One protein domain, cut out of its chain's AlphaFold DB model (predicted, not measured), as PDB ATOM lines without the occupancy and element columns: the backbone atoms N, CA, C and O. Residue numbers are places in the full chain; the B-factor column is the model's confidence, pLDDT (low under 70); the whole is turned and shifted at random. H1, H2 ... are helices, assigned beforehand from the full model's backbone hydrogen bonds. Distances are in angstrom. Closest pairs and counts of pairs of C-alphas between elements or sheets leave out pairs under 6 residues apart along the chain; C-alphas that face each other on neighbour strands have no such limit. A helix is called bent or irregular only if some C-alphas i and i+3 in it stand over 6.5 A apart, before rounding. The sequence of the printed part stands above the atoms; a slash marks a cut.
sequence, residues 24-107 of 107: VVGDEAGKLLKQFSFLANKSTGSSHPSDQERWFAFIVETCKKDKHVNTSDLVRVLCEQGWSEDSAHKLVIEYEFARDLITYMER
ATOM      1  N   VAL A  24       5.249  -2.416  16.736       92.44
ATOM      2  CA  VAL A  24       5.675  -2.086  15.370       92.44
ATOM      3  C   VAL A  24       6.975  -2.802  14.995       92.44
ATOM      4  O   VAL A  24       7.028  -3.530  14.002       92.44
ATOM      5  N   VAL A  25       8.030  -2.660  15.798       93.06
ATOM      6  CA  VAL A  25       9.389  -3.104  15.428       93.06
ATOM      7  C   VAL A  25       9.849  -4.380  16.144       93.06
ATOM      8  O   VAL A  25      10.865  -4.964  15.778       93.06
ATOM      9  N   GLY A  26       9.062  -4.892  17.094       93.25
ATOM     10  CA  GLY A  26       9.426  -6.005  17.976       93.25
ATOM     11  C   GLY A  26      10.155  -5.534  19.238       93.25
ATOM     12  O   GLY A  26      10.738  -4.454  19.252       93.25
ATOM     13  N   ASP A  27      10.155  -6.358  20.288       93.38
ATOM     14  CA  ASP A  27      10.611  -5.964  21.634       93.38
ATOM     15  C   ASP A  27      12.009  -5.335  21.672       93.38
ATOM     16  O   ASP A  27      12.209  -4.270  22.252       93.38
ATOM     17  N   GLU A  28      12.999  -5.995  21.066       95.38
ATOM     18  CA  GLU A  28      14.394  -5.556  21.178       95.38
ATOM     19  C   GLU A  28      14.671  -4.296  20.354       95.38
ATOM     20  O   GLU A  28      15.233  -3.326  20.864       95.38
ATOM     21  N   ALA A  29      14.180  -4.253  19.115       95.88
ATOM     22  CA  ALA A  29      14.246  -3.048  18.300       95.88
ATOM     23  C   ALA A  29      13.448  -1.895  18.935       95.88
ATOM     24  O   ALA A  29      13.878  -0.747  18.868       95.88
ATOM     25  N   GLY A  30      12.328  -2.183  19.603       96.12
ATOM     26  CA  GLY A  30      11.505  -1.191  20.292       96.12
ATOM     27  C   GLY A  30      12.261  -0.503  21.427       96.12
ATOM     28  O   GLY A  30      12.243   0.726  21.525       96.12
ATOM     29  N   LYS A  31      13.015  -1.268  22.227       96.94
ATOM     30  CA  LYS A  31      13.902  -0.715  23.266       96.94
ATOM     31  C   LYS A  31      14.998   0.167  22.675       96.94
ATOM     32  O   LYS A  31      15.225   1.264  23.185       96.94
ATOM     33  N   LEU A  32      15.654  -0.286  21.603       97.69
ATOM     34  CA  LEU A  32      16.707   0.478  20.926       97.69
ATOM     35  C   LEU A  32      16.162   1.785  20.339       97.69
ATOM     36  O   LEU A  32      16.776   2.838  20.515       97.69
ATOM     37  N   LEU A  33      14.977   1.741  19.725       97.44
ATOM     38  CA  LEU A  33      14.290   2.915  19.192       97.44
ATOM     39  C   LEU A  33      13.953   3.919  20.300       97.44
ATOM     40  O   LEU A  33      14.258   5.104  20.179       97.44
ATOM     41  N   LYS A  34      13.387   3.447  21.419       97.00
ATOM     42  CA  LYS A  34      13.107   4.289  22.591       97.00
ATOM     43  C   LYS A  34      14.380   4.918  23.154       97.00
ATOM     44  O   LYS A  34      14.385   6.107  23.466       97.00
ATOM     45  N   GLN A  35      15.463   4.147  23.264       97.44
ATOM     46  CA  GLN A  35      16.753   4.641  23.745       97.44
ATOM     47  C   GLN A  35      17.336   5.709  22.815       97.44
ATOM     48  O   GLN A  35      17.811   6.740  23.296       97.44
ATOM     49  N   PHE A  36      17.287   5.483  21.500       97.94
ATOM     50  CA  PHE A  36      17.667   6.472  20.497       97.94
ATOM     51  C   PHE A  36      16.864   7.763  20.680       97.94
ATOM     52  O   PHE A  36      17.452   8.808  20.941       97.94
ATOM     53  N   SER A  37      15.535   7.690  20.654       97.00
ATOM     54  CA  SER A  37      14.671   8.870  20.748       97.00
ATOM     55  C   SER A  37      14.790   9.626  22.069       97.00
ATOM     56  O   SER A  37      14.620  10.848  22.097       97.00
ATOM     57  N   PHE A  38      15.069   8.924  23.168       96.56
ATOM     58  CA  PHE A  38      15.254   9.535  24.481       96.56
ATOM     59  C   PHE A  38      16.584  10.293  24.593       96.56
ATOM     60  O   PHE A  38      16.614  11.387  25.150       96.56
ATOM     61  N   LEU A  39      17.673   9.722  24.067       94.75
ATOM     62  CA  LEU A  39      19.022  10.283  24.200       94.75
ATOM     63  C   LEU A  39      19.409  11.234  23.065       94.75
ATOM     64  O   LEU A  39      20.332  12.030  23.242       94.75
ATOM     65  N   ALA A  40      18.751  11.137  21.910       93.88
ATOM     66  CA  ALA A  40      19.115  11.914  20.740       93.88
ATOM     67  C   ALA A  40      18.767  13.388  20.878       93.88
ATOM     68  O   ALA A  40      17.695  13.772  21.365       93.88
ATOM     69  N   ASN A  41      19.655  14.229  20.349       90.50
ATOM     70  CA  ASN A  41      19.291  15.609  20.108       90.50
ATOM     71  C   ASN A  41      18.365  15.656  18.885       90.50
ATOM     72  O   ASN A  41      18.800  15.593  17.735       90.50
ATOM     73  N   LYS A  42      17.065  15.819  19.138       90.94
ATOM     74  CA  LYS A  42      16.036  15.780  18.092       90.94
ATOM     75  C   LYS A  42      16.193  16.845  17.000       90.94
ATOM     76  O   LYS A  42      15.676  16.665  15.900       90.94
ATOM     77  N   SER A  43      16.925  17.927  17.277       87.44
ATOM     78  CA  SER A  43      17.239  18.961  16.280       87.44
ATOM     79  C   SER A  43      18.288  18.518  15.251       87.44
ATOM     80  O   SER A  43      18.335  19.077  14.158       87.44
ATOM     81  N   THR A  44      19.103  17.508  15.573       88.88
ATOM     82  CA  THR A  44      20.170  16.986  14.705       88.88
ATOM     83  C   THR A  44      19.854  15.625  14.084       88.88
ATOM     84  O   THR A  44      20.632  15.142  13.260       88.88
ATOM     85  N   GLY A  45      18.727  14.997  14.437       91.81
ATOM     86  CA  GLY A  45      18.377  13.676  13.907       91.81
ATOM     87  C   GLY A  45      19.389  12.611  14.328       91.81
ATOM     88  O   GLY A  45      19.792  12.551  15.486       91.81
ATOM     89  N   SER A  46      19.828  11.809  13.361       92.62
ATOM     90  CA  SER A  46      20.889  10.806  13.500       92.62
ATOM     91  C   SER A  46      22.299  11.367  13.233       92.62
ATOM     92  O   SER A  46      23.263  10.611  13.245       92.62
ATOM     93  N   SER A  47      22.459  12.678  12.990       92.31
ATOM     94  CA  SER A  47      23.725  13.243  12.476       92.31
ATOM     95  C   SER A  47      24.854  13.322  13.509       92.31
ATOM     96  O   SER A  47      26.026  13.388  13.141       92.31
ATOM     97  N   HIS A  48      24.531  13.375  14.804       92.94
ATOM     98  CA  HIS A  48      25.554  13.366  15.848       92.94
ATOM     99  C   HIS A  48      26.131  11.943  15.984       92.94
ATOM    100  O   HIS A  48      25.337  11.009  16.065       92.94
ATOM    101  N   PRO A  49      27.460  11.735  16.095       94.12
ATOM    102  CA  PRO A  49      28.054  10.390  16.074       94.12
ATOM    103  C   PRO A  49      27.415   9.391  17.052       94.12
ATOM    104  O   PRO A  49      27.076   8.276  16.678       94.12
ATOM    105  N   SER A  50      27.151   9.805  18.295       94.06
ATOM    106  CA  SER A  50      26.496   8.931  19.282       94.06
ATOM    107  C   SER A  50      25.016   8.650  18.985       94.06
ATOM    108  O   SER A  50      24.499   7.616  19.403       94.06
ATOM    109  N   ASP A  51      24.324   9.571  18.310       95.19
ATOM    110  CA  ASP A  51      22.936   9.370  17.867       95.19
ATOM    111  C   ASP A  51      22.914   8.410  16.681       95.19
ATOM    112  O   ASP A  51      22.096   7.494  16.648       95.19
ATOM    113  N   GLN A  52      23.880   8.563  15.773       96.31
ATOM    114  CA  GLN A  52      24.095   7.685  14.634       96.31
ATOM    115  C   GLN A  52      24.337   6.237  15.068       96.31
ATOM    116  O   GLN A  52      23.695   5.330  14.554       96.31
ATOM    117  N   GLU A  53      25.209   6.007  16.054       97.00
ATOM    118  CA  GLU A  53      25.477   4.665  16.583       97.00
ATOM    119  C   GLU A  53      24.215   4.005  17.159       97.00
ATOM    120  O   GLU A  53      23.933   2.839  16.876       97.00
ATOM    121  N   ARG A  54      23.414   4.755  17.933       97.69
ATOM    122  CA  ARG A  54      22.132   4.265  18.470       97.69
ATOM    123  C   ARG A  54      21.130   3.963  17.360       97.69
ATOM    124  O   ARG A  54      20.427   2.955  17.425       97.69
ATOM    125  N   TRP A  55      21.086   4.819  16.346       97.94
ATOM    126  CA  TRP A  55      20.221   4.647  15.188       97.94
ATOM    127  C   TRP A  55      20.596   3.403  14.374       97.94
ATOM    128  O   TRP A  55      19.735   2.588  14.045       97.94
ATOM    129  N   PHE A  56      21.889   3.184  14.138       97.31
ATOM    130  CA  PHE A  56      22.390   1.988  13.463       97.31
ATOM    131  C   PHE A  56      22.104   0.712  14.252       97.31
ATOM    132  O   PHE A  56      21.704  -0.283  13.653       97.31
ATOM    133  N   ALA A  57      22.249   0.734  15.581       97.00
ATOM    134  CA  ALA A  57      21.904  -0.414  16.416       97.00
ATOM    135  C   ALA A  57      20.432  -0.824  16.241       97.00
ATOM    136  O   ALA A  57      20.145  -2.010  16.070       97.00
ATOM    137  N   PHE A  58      19.516   0.151  16.215       97.00
ATOM    138  CA  PHE A  58      18.103  -0.085  15.912       97.00
ATOM    139  C   PHE A  58      17.905  -0.706  14.518       97.00
ATOM    140  O   PHE A  58      17.275  -1.760  14.410       97.00
ATOM    141  N   ILE A  59      18.478  -0.109  13.465       96.19
ATOM    142  CA  ILE A  59      18.340  -0.601  12.082       96.19
ATOM    143  C   ILE A  59      18.835  -2.045  11.966       96.19
ATOM    144  O   ILE A  59      18.121  -2.914  11.463       96.19
ATOM    145  N   VAL A  60      20.038  -2.328  12.465       94.88
ATOM    146  CA  VAL A  60      20.631  -3.668  12.392       94.88
ATOM    147  C   VAL A  60      19.758  -4.687  13.121       94.88
ATOM    148  O   VAL A  60      19.531  -5.774  12.597       94.88
ATOM    149  N   GLU A  61      19.227  -4.352  14.300       95.50
ATOM    150  CA  GLU A  61      18.346  -5.263  15.038       95.50
ATOM    151  C   GLU A  61      17.052  -5.567  14.275       95.50
ATOM    152  O   GLU A  61      16.636  -6.724  14.227       95.50
ATOM    153  N   THR A  62      16.439  -4.571  13.627       94.06
ATOM    154  CA  THR A  62      15.229  -4.810  12.821       94.06
ATOM    155  C   THR A  62      15.481  -5.705  11.605       94.06
ATOM    156  O   THR A  62      14.602  -6.485  11.244       94.06
ATOM    157  N   CYS A  63      16.676  -5.654  11.007       91.81
ATOM    158  CA  CYS A  63      17.007  -6.455   9.826       91.81
ATOM    159  C   CYS A  63      17.224  -7.944  10.152       91.81
ATOM    160  O   CYS A  63      16.931  -8.797   9.324       91.81
ATOM    161  N   LYS A  64      17.649  -8.292  11.377       87.38
ATOM    162  CA  LYS A  64      17.943  -9.690  11.767       87.38
ATOM    163  C   LYS A  64      16.749 -10.644  11.709       87.38
ATOM    164  O   LYS A  64      16.949 -11.855  11.687       87.38
ATOM    165  N   LYS A  65      15.518 -10.133  11.811       71.25
ATOM    166  CA  LYS A  65      14.320 -10.957  12.064       71.25
ATOM    167  C   LYS A  65      13.427 -11.174  10.841       71.25
ATOM    168  O   LYS A  65      12.336 -11.704  11.021       71.25
ATOM    169  N   ASP A  66      13.845 -10.740   9.648       65.56
ATOM    170  CA  ASP A  66      13.006 -10.705   8.429       65.56
ATOM    171  C   ASP A  66      11.609 -10.090   8.689       65.56
ATOM    172  O   ASP A  66      10.597 -10.419   8.069       65.56
ATOM    173  N   LYS A  67      11.527  -9.201   9.692       71.00
ATOM    174  CA  LYS A  67      10.282  -8.544  10.077       71.00
ATOM    175  C   LYS A  67      10.145  -7.313   9.200       71.00
ATOM    176  O   LYS A  67      10.883  -6.341   9.356       71.00
ATOM    177  N   HIS A  68       9.172  -7.341   8.298       80.69
ATOM    178  CA  HIS A  68       8.803  -6.148   7.556       80.69
ATOM    179  C   HIS A  68       8.200  -5.116   8.518       80.69
ATOM    180  O   HIS A  68       7.100  -5.302   9.041       80.69
ATOM    181  N   VAL A  69       8.937  -4.036   8.775       90.69
ATOM    182  CA  VAL A  69       8.446  -2.895   9.550       90.69
ATOM    183  C   VAL A  69       7.608  -2.009   8.635       90.69
ATOM    184  O   VAL A  69       8.096  -1.535   7.608       90.69
ATOM    185  N   ASN A  70       6.359  -1.761   9.028       92.94
ATOM    186  CA  ASN A  70       5.514  -0.775   8.368       92.94
ATOM    187  C   ASN A  70       6.064   0.634   8.647       92.94
ATOM    188  O   ASN A  70       6.125   1.080   9.794       92.94
ATOM    189  N   THR A  71       6.477   1.336   7.594       93.94
ATOM    190  CA  THR A  71       7.160   2.628   7.706       93.94
ATOM    191  C   THR A  71       6.227   3.763   8.119       93.94
ATOM    192  O   THR A  71       6.657   4.654   8.846       93.94
ATOM    193  N   SER A  72       4.937   3.693   7.783       94.81
ATOM    194  CA  SER A  72       3.925   4.635   8.281       94.81
ATOM    195  C   SER A  72       3.717   4.498   9.791       94.81
ATOM    196  O   SER A  72       3.637   5.503  10.500       94.81
ATOM    197  N   ASP A  73       3.686   3.265  10.303       94.81
ATOM    198  CA  ASP A  73       3.606   3.025  11.747       94.81
ATOM    199  C   ASP A  73       4.886   3.486  12.459       94.81
ATOM    200  O   ASP A  73       4.811   4.060  13.545       94.81
ATOM    201  N   LEU A  74       6.056   3.310  11.831       96.06
ATOM    202  CA  LEU A  74       7.329   3.804  12.359       96.06
ATOM    203  C   LEU A  74       7.374   5.340  12.443       96.06
ATOM    204  O   LEU A  74       7.827   5.869  13.459       96.06
ATOM    205  N   VAL A  75       6.866   6.060  11.431       97.25
ATOM    206  CA  VAL A  75       6.718   7.529  11.492       97.25
ATOM    207  C   VAL A  75       5.843   7.920  12.680       97.25
ATOM    208  O   VAL A  75       6.245   8.772  13.473       97.25
ATOM    209  N   ARG A  76       4.678   7.275  12.851       95.50
ATOM    210  CA  ARG A  76       3.775   7.571  13.975       95.50
ATOM    211  C   ARG A  76       4.469   7.364  15.322       95.50
ATOM    212  O   ARG A  76       4.433   8.264  16.157       95.50
ATOM    213  N   VAL A  77       5.155   6.234  15.509       95.75
ATOM    214  CA  VAL A  77       5.899   5.935  16.745       95.75
ATOM    215  C   VAL A  77       6.985   6.983  17.021       95.75
ATOM    216  O   VAL A  77       7.152   7.410  18.161       95.75
ATOM    217  N   LEU A  78       7.723   7.432  16.002       96.69
ATOM    218  CA  LEU A  78       8.723   8.493  16.160       96.69
ATOM    219  C   LEU A  78       8.069   9.819  16.583       96.69
ATOM    220  O   LEU A  78       8.541  10.466  17.521       96.69
ATOM    221  N   CYS A  79       6.957  10.204  15.957       96.44
ATOM    222  CA  CYS A  79       6.205  11.398  16.345       96.44
ATOM    223  C   CYS A  79       5.716  11.320  17.804       96.44
ATOM    224  O   CYS A  79       5.889  12.272  18.565       96.44
ATOM    225  N   GLU A  80       5.193  10.171  18.237       94.81
ATOM    226  CA  GLU A  80       4.791   9.926  19.632       94.81
ATOM    227  C   GLU A  80       5.972  10.003  20.615       94.81
ATOM    228  O   GLU A  80       5.815  10.428  21.759       94.81
ATOM    229  N   GLN A  81       7.183   9.664  20.165       95.06
ATOM    230  CA  GLN A  81       8.424   9.818  20.933       95.06
ATOM    231  C   GLN A  81       8.994  11.253  20.900       95.06
ATOM    232  O   GLN A  81      10.092  11.513  21.413       95.06
ATOM    233  N   GLY A  82       8.242  12.200  20.336       95.19
ATOM    234  CA  GLY A  82       8.517  13.634  20.359       95.19
ATOM    235  C   GLY A  82       9.367  14.140  19.198       95.19
ATOM    236  O   GLY A  82       9.864  15.265  19.271       95.19
ATOM    237  N   TRP A  83       9.590  13.333  18.160       96.94
ATOM    238  CA  TRP A  83      10.190  13.815  16.917       96.94
ATOM    239  C   TRP A  83       9.200  14.702  16.158       96.94
ATOM    240  O   TRP A  83       7.995  14.462  16.182       96.94
ATOM    241  N   SER A  84       9.695  15.734  15.471       97.19
ATOM    242  CA  SER A  84       8.867  16.441  14.492       97.19
ATOM    243  C   SER A  84       8.564  15.520  13.312       97.19
ATOM    244  O   SER A  84       9.373  14.652  12.987       97.19
ATOM    245  N   GLU A  85       7.438  15.751  12.639       96.50
ATOM    246  CA  GLU A  85       7.030  14.992  11.450       96.50
ATOM    247  C   GLU A  85       8.138  14.973  10.381       96.50
ATOM    248  O   GLU A  85       8.544  13.906   9.925       96.50
ATOM    249  N   ASP A  86       8.742  16.129  10.089       97.12
ATOM    250  CA  ASP A  86       9.878  16.240   9.163       97.12
ATOM    251  C   ASP A  86      11.077  15.366   9.565       97.12
ATOM    252  O   ASP A  86      11.702  14.726   8.716       97.12
ATOM    253  N   SER A  87      11.440  15.355  10.851       97.06
ATOM    254  CA  SER A  87      12.567  14.553  11.338       97.06
ATOM    255  C   SER A  87      12.223  13.068  11.359       97.06
ATOM    256  O   SER A  87      13.069  12.252  11.004       97.06
ATOM    257  N   ALA A  88      10.987  12.713  11.719       97.62
ATOM    258  CA  ALA A  88      10.500  11.341  11.675       97.62
ATOM    259  C   ALA A  88      10.555  10.790  10.243       97.62
ATOM    260  O   ALA A  88      11.116   9.720  10.027       97.62
ATOM    261  N   HIS A  89      10.082  11.546   9.248       97.88
ATOM    262  CA  HIS A  89      10.181  11.146   7.844       97.88
ATOM    263  C   HIS A  89      11.626  10.982   7.371       97.88
ATOM    264  O   HIS A  89      11.932   9.995   6.708       97.88
ATOM    265  N   LYS A  90      12.532  11.901   7.731       97.81
ATOM    266  CA  LYS A  90      13.962  11.771   7.393       97.81
ATOM    267  C   LYS A  90      14.570  10.493   7.967       97.81
ATOM    268  O   LYS A  90      15.215   9.753   7.235       97.81
ATOM    269  N   LEU A  91      14.310  10.208   9.243       98.06
ATOM    270  CA  LEU A  91      14.769   8.980   9.893       98.06
ATOM    271  C   LEU A  91      14.195   7.742   9.198       98.06
ATOM    272  O   LEU A  91      14.932   6.807   8.909       98.06
ATOM    273  N   VAL A  92      12.906   7.732   8.860       97.88
ATOM    274  CA  VAL A  92      12.301   6.591   8.159       97.88
ATOM    275  C   VAL A  92      12.890   6.385   6.758       97.88
ATOM    276  O   VAL A  92      13.134   5.243   6.380       97.88
ATOM    277  N   ILE A  93      13.216   7.452   6.025       97.81
ATOM    278  CA  ILE A  93      13.928   7.349   4.739       97.81
ATOM    279  C   ILE A  93      15.324   6.732   4.931       97.81
ATOM    280  O   ILE A  93      15.729   5.860   4.162       97.81
ATOM    281  N   GLU A  94      16.064   7.148   5.966       97.75
ATOM    282  CA  GLU A  94      17.360   6.544   6.309       97.75
ATOM    283  C   GLU A  94      17.218   5.056   6.653       97.75
ATOM    284  O   GLU A  94      18.038   4.241   6.225       97.75
ATOM    285  N   TYR A  95      16.170   4.700   7.398       97.38
ATOM    286  CA  TYR A  95      15.836   3.322   7.740       97.38
ATOM    287  C   TYR A  95      15.583   2.470   6.490       97.38
ATOM    288  O   TYR A  95      16.177   1.402   6.357       97.38
ATOM    289  N   GLU A  96      14.738   2.941   5.567       96.38
ATOM    290  CA  GLU A  96      14.428   2.231   4.321       96.38
ATOM    291  C   GLU A  96      15.687   2.005   3.487       96.38
ATOM    292  O   GLU A  96      15.974   0.874   3.093       96.38
ATOM    293  N   PHE A  97      16.486   3.059   3.296       97.00
ATOM    294  CA  PHE A  97      17.751   2.970   2.574       97.00
ATOM    295  C   PHE A  97      18.702   1.945   3.205       97.00
ATOM    296  O   PHE A  97      19.257   1.095   2.506       97.00
ATOM    297  N   ALA A  98      18.896   2.007   4.524       96.31
ATOM    298  CA  ALA A  98      19.821   1.124   5.221       96.31
ATOM    299  C   ALA A  98      19.343  -0.336   5.226       96.31
ATOM    300  O   ALA A  98      20.151  -1.239   5.005       96.31
ATOM    301  N   ARG A  99      18.039  -0.578   5.411       94.62
ATOM    302  CA  ARG A  99      17.434  -1.914   5.309       94.62
ATOM    303  C   ARG A  99      17.653  -2.510   3.923       94.62
ATOM    304  O   ARG A  99      18.071  -3.663   3.811       94.62
ATOM    305  N   ASP A 100      17.389  -1.738   2.874       94.62
ATOM    306  CA  ASP A 100      17.536  -2.198   1.495       94.62
ATOM    307  C   ASP A 100      19.014  -2.469   1.154       94.62
ATOM    308  O   ASP A 100      19.322  -3.458   0.486       94.62
ATOM    309  N   LEU A 101      19.938  -1.655   1.678       95.88
ATOM    310  CA  LEU A 101      21.381  -1.872   1.552       95.88
ATOM    311  C   LEU A 101      21.839  -3.160   2.254       95.88
ATOM    312  O   LEU A 101      22.554  -3.953   1.644       95.88
ATOM    313  N   ILE A 102      21.414  -3.395   3.500       93.50
ATOM    314  CA  ILE A 102      21.730  -4.627   4.247       93.50
ATOM    315  C   ILE A 102      21.163  -5.844   3.511       93.50
ATOM    316  O   ILE A 102      21.890  -6.796   3.243       93.50
ATOM    317  N   THR A 103      19.902  -5.762   3.080       91.31
ATOM    318  CA  THR A 103      19.244  -6.819   2.301       91.31
ATOM    319  C   THR A 103      20.010  -7.119   1.013       91.31
ATOM    320  O   THR A 103      20.109  -8.272   0.613       91.31
ATOM    321  N   TYR A 104      20.554  -6.105   0.332       94.25
ATOM    322  CA  TYR A 104      21.383  -6.303  -0.856       94.25
ATOM    323  C   TYR A 104      22.715  -6.997  -0.540       94.25
ATOM    324  O   TYR A 104      23.163  -7.819  -1.334       94.25
ATOM    325  N   MET A 105      23.342  -6.685   0.597       94.25
ATOM    326  CA  MET A 105      24.615  -7.283   1.018       94.25
ATOM    327  C   MET A 105      24.492  -8.747   1.461       94.25
ATOM    328  O   MET A 105      25.480  -9.474   1.397       94.25
ATOM    329  N   GLU A 106      23.315  -9.162   1.930       88.31
ATOM    330  CA  GLU A 106      23.031 -10.534   2.380       88.31
ATOM    331  C   GLU A 106      22.563 -11.474   1.251       88.31
ATOM    332  O   GLU A 106      22.369 -12.667   1.493       88.31
ATOM    333  N   ARG A 107      22.383 -10.953   0.029       77.69
ATOM    334  CA  ARG A 107      22.082 -11.745  -1.178       77.69
ATOM    335  C   ARG A 107      23.303 -12.498  -1.690       77.69
ATOM    336  O   ARG A 107      23.098 -13.639  -2.161       77.69
TER     337      ARG A 107
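Overview. This is residues 24 to 107 of the 107 residues of an uncharacterized protein of Escherichia coli (UniProt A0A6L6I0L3). Two helical hairpins are packed one on the other: H1 and H2 lie side by side as one layer, and H3 and H4 make the other, an open V whose long arm, H4, crosses H2. The V's corner is at the tight turn between H3 and H4; the first part of H4 is close to H3, and its later part packs on the last residues of H2. The printed part has 84 residues, with four named helices in the order H1, H2, H3, H4 and no named strand, and its class is all helix. It is compact, with a radius of gyration of the C-alphas of 11.8 A, and its C-alphas span 36 by 25 by 21 A.

Along the chain. Start at Val 24, the first printed residue, and pass residues 24 to 26 to reach H1. Find C-alpha 27 at (10.611, -5.964, 21.634); from there H1, residues 27 to 39, runs 18.5 A to Leu 39, while y climbs to 10.283. Residues 40 to 48 then lead to H2, residues 49 to 63, which begins with C-alpha 49 at (28.054, 10.390, 16.074) and covers 21.1 A as y falls again to -6.455 at Cys 63. After residues 64 to 70 you meet H3, residues 71 to 80, the shortest of the four at 14.2 A. Residues 81 to 84 come next, and then H4, residues 85 to 105, the longest helix with 21 residues and 30.2 A. It ends at C-alpha 105, printed at (24.615, -7.283, 1.018), with Glu 106 and Arg 107 after it.

Arrangement. Begin with H1 and H2, which form a helical hairpin. They touch at a shallow tilt of 16 degrees and run opposite ways; look at Leu 32 and Phe 58, whose C-alphas are the closest of the two helices at 5.2 A. From H2, go on to H4: the two touch at a steep tilt of 58 degrees and run the same way. They touch with residues 59 to 63 of H2 and residues 95 to 103 of H4 alone, and the closest C-alphas of the two helices are those of Ile 59 and Tyr 95, 6.4 A apart. H4 also touches H3, here with its residues 85 to 92 alone. The closest C-alphas of H3 and H4 are those of Val 75 and Ala 88, at 5.4 A. These two helices form the second helical hairpin, running opposite ways at a steep tilt of 42 degrees. Between the hairpins, H1 and H3 are close but not clearly touching, with the C-alphas of Ser 37 and Leu 78 the closest at 7.5 A. H1 and H4 are apart, and H2 and H3 are apart too. The helix packing is mostly crossed, but only just: of the 3 touching pairs, 1 is at a shallow tilt. In the backbones of H1, H2, H3 and H4, every O i to N i+4 pair is within hydrogen-bond range, and no helix is bent.

Size, cuts and confidence. The two C-alphas farthest apart are those of Gly 82 and Arg 107, at 35.9 A. From the first printed C-alpha, that of Val 24, to the last, that of Arg 107, the distance is 25.2 A. Arg 107 is the chain's last residue, and the printed part has no cut. The link from H3 to H4 is tight, the links from H1 to H2 and from H2 to H3 are short, and there is no long link. Read the B-factor column for the model's confidence: the mean pLDDT of the printed part is 93.8, and one residue, Asp 66 in the link from H2 to H3, is under 70.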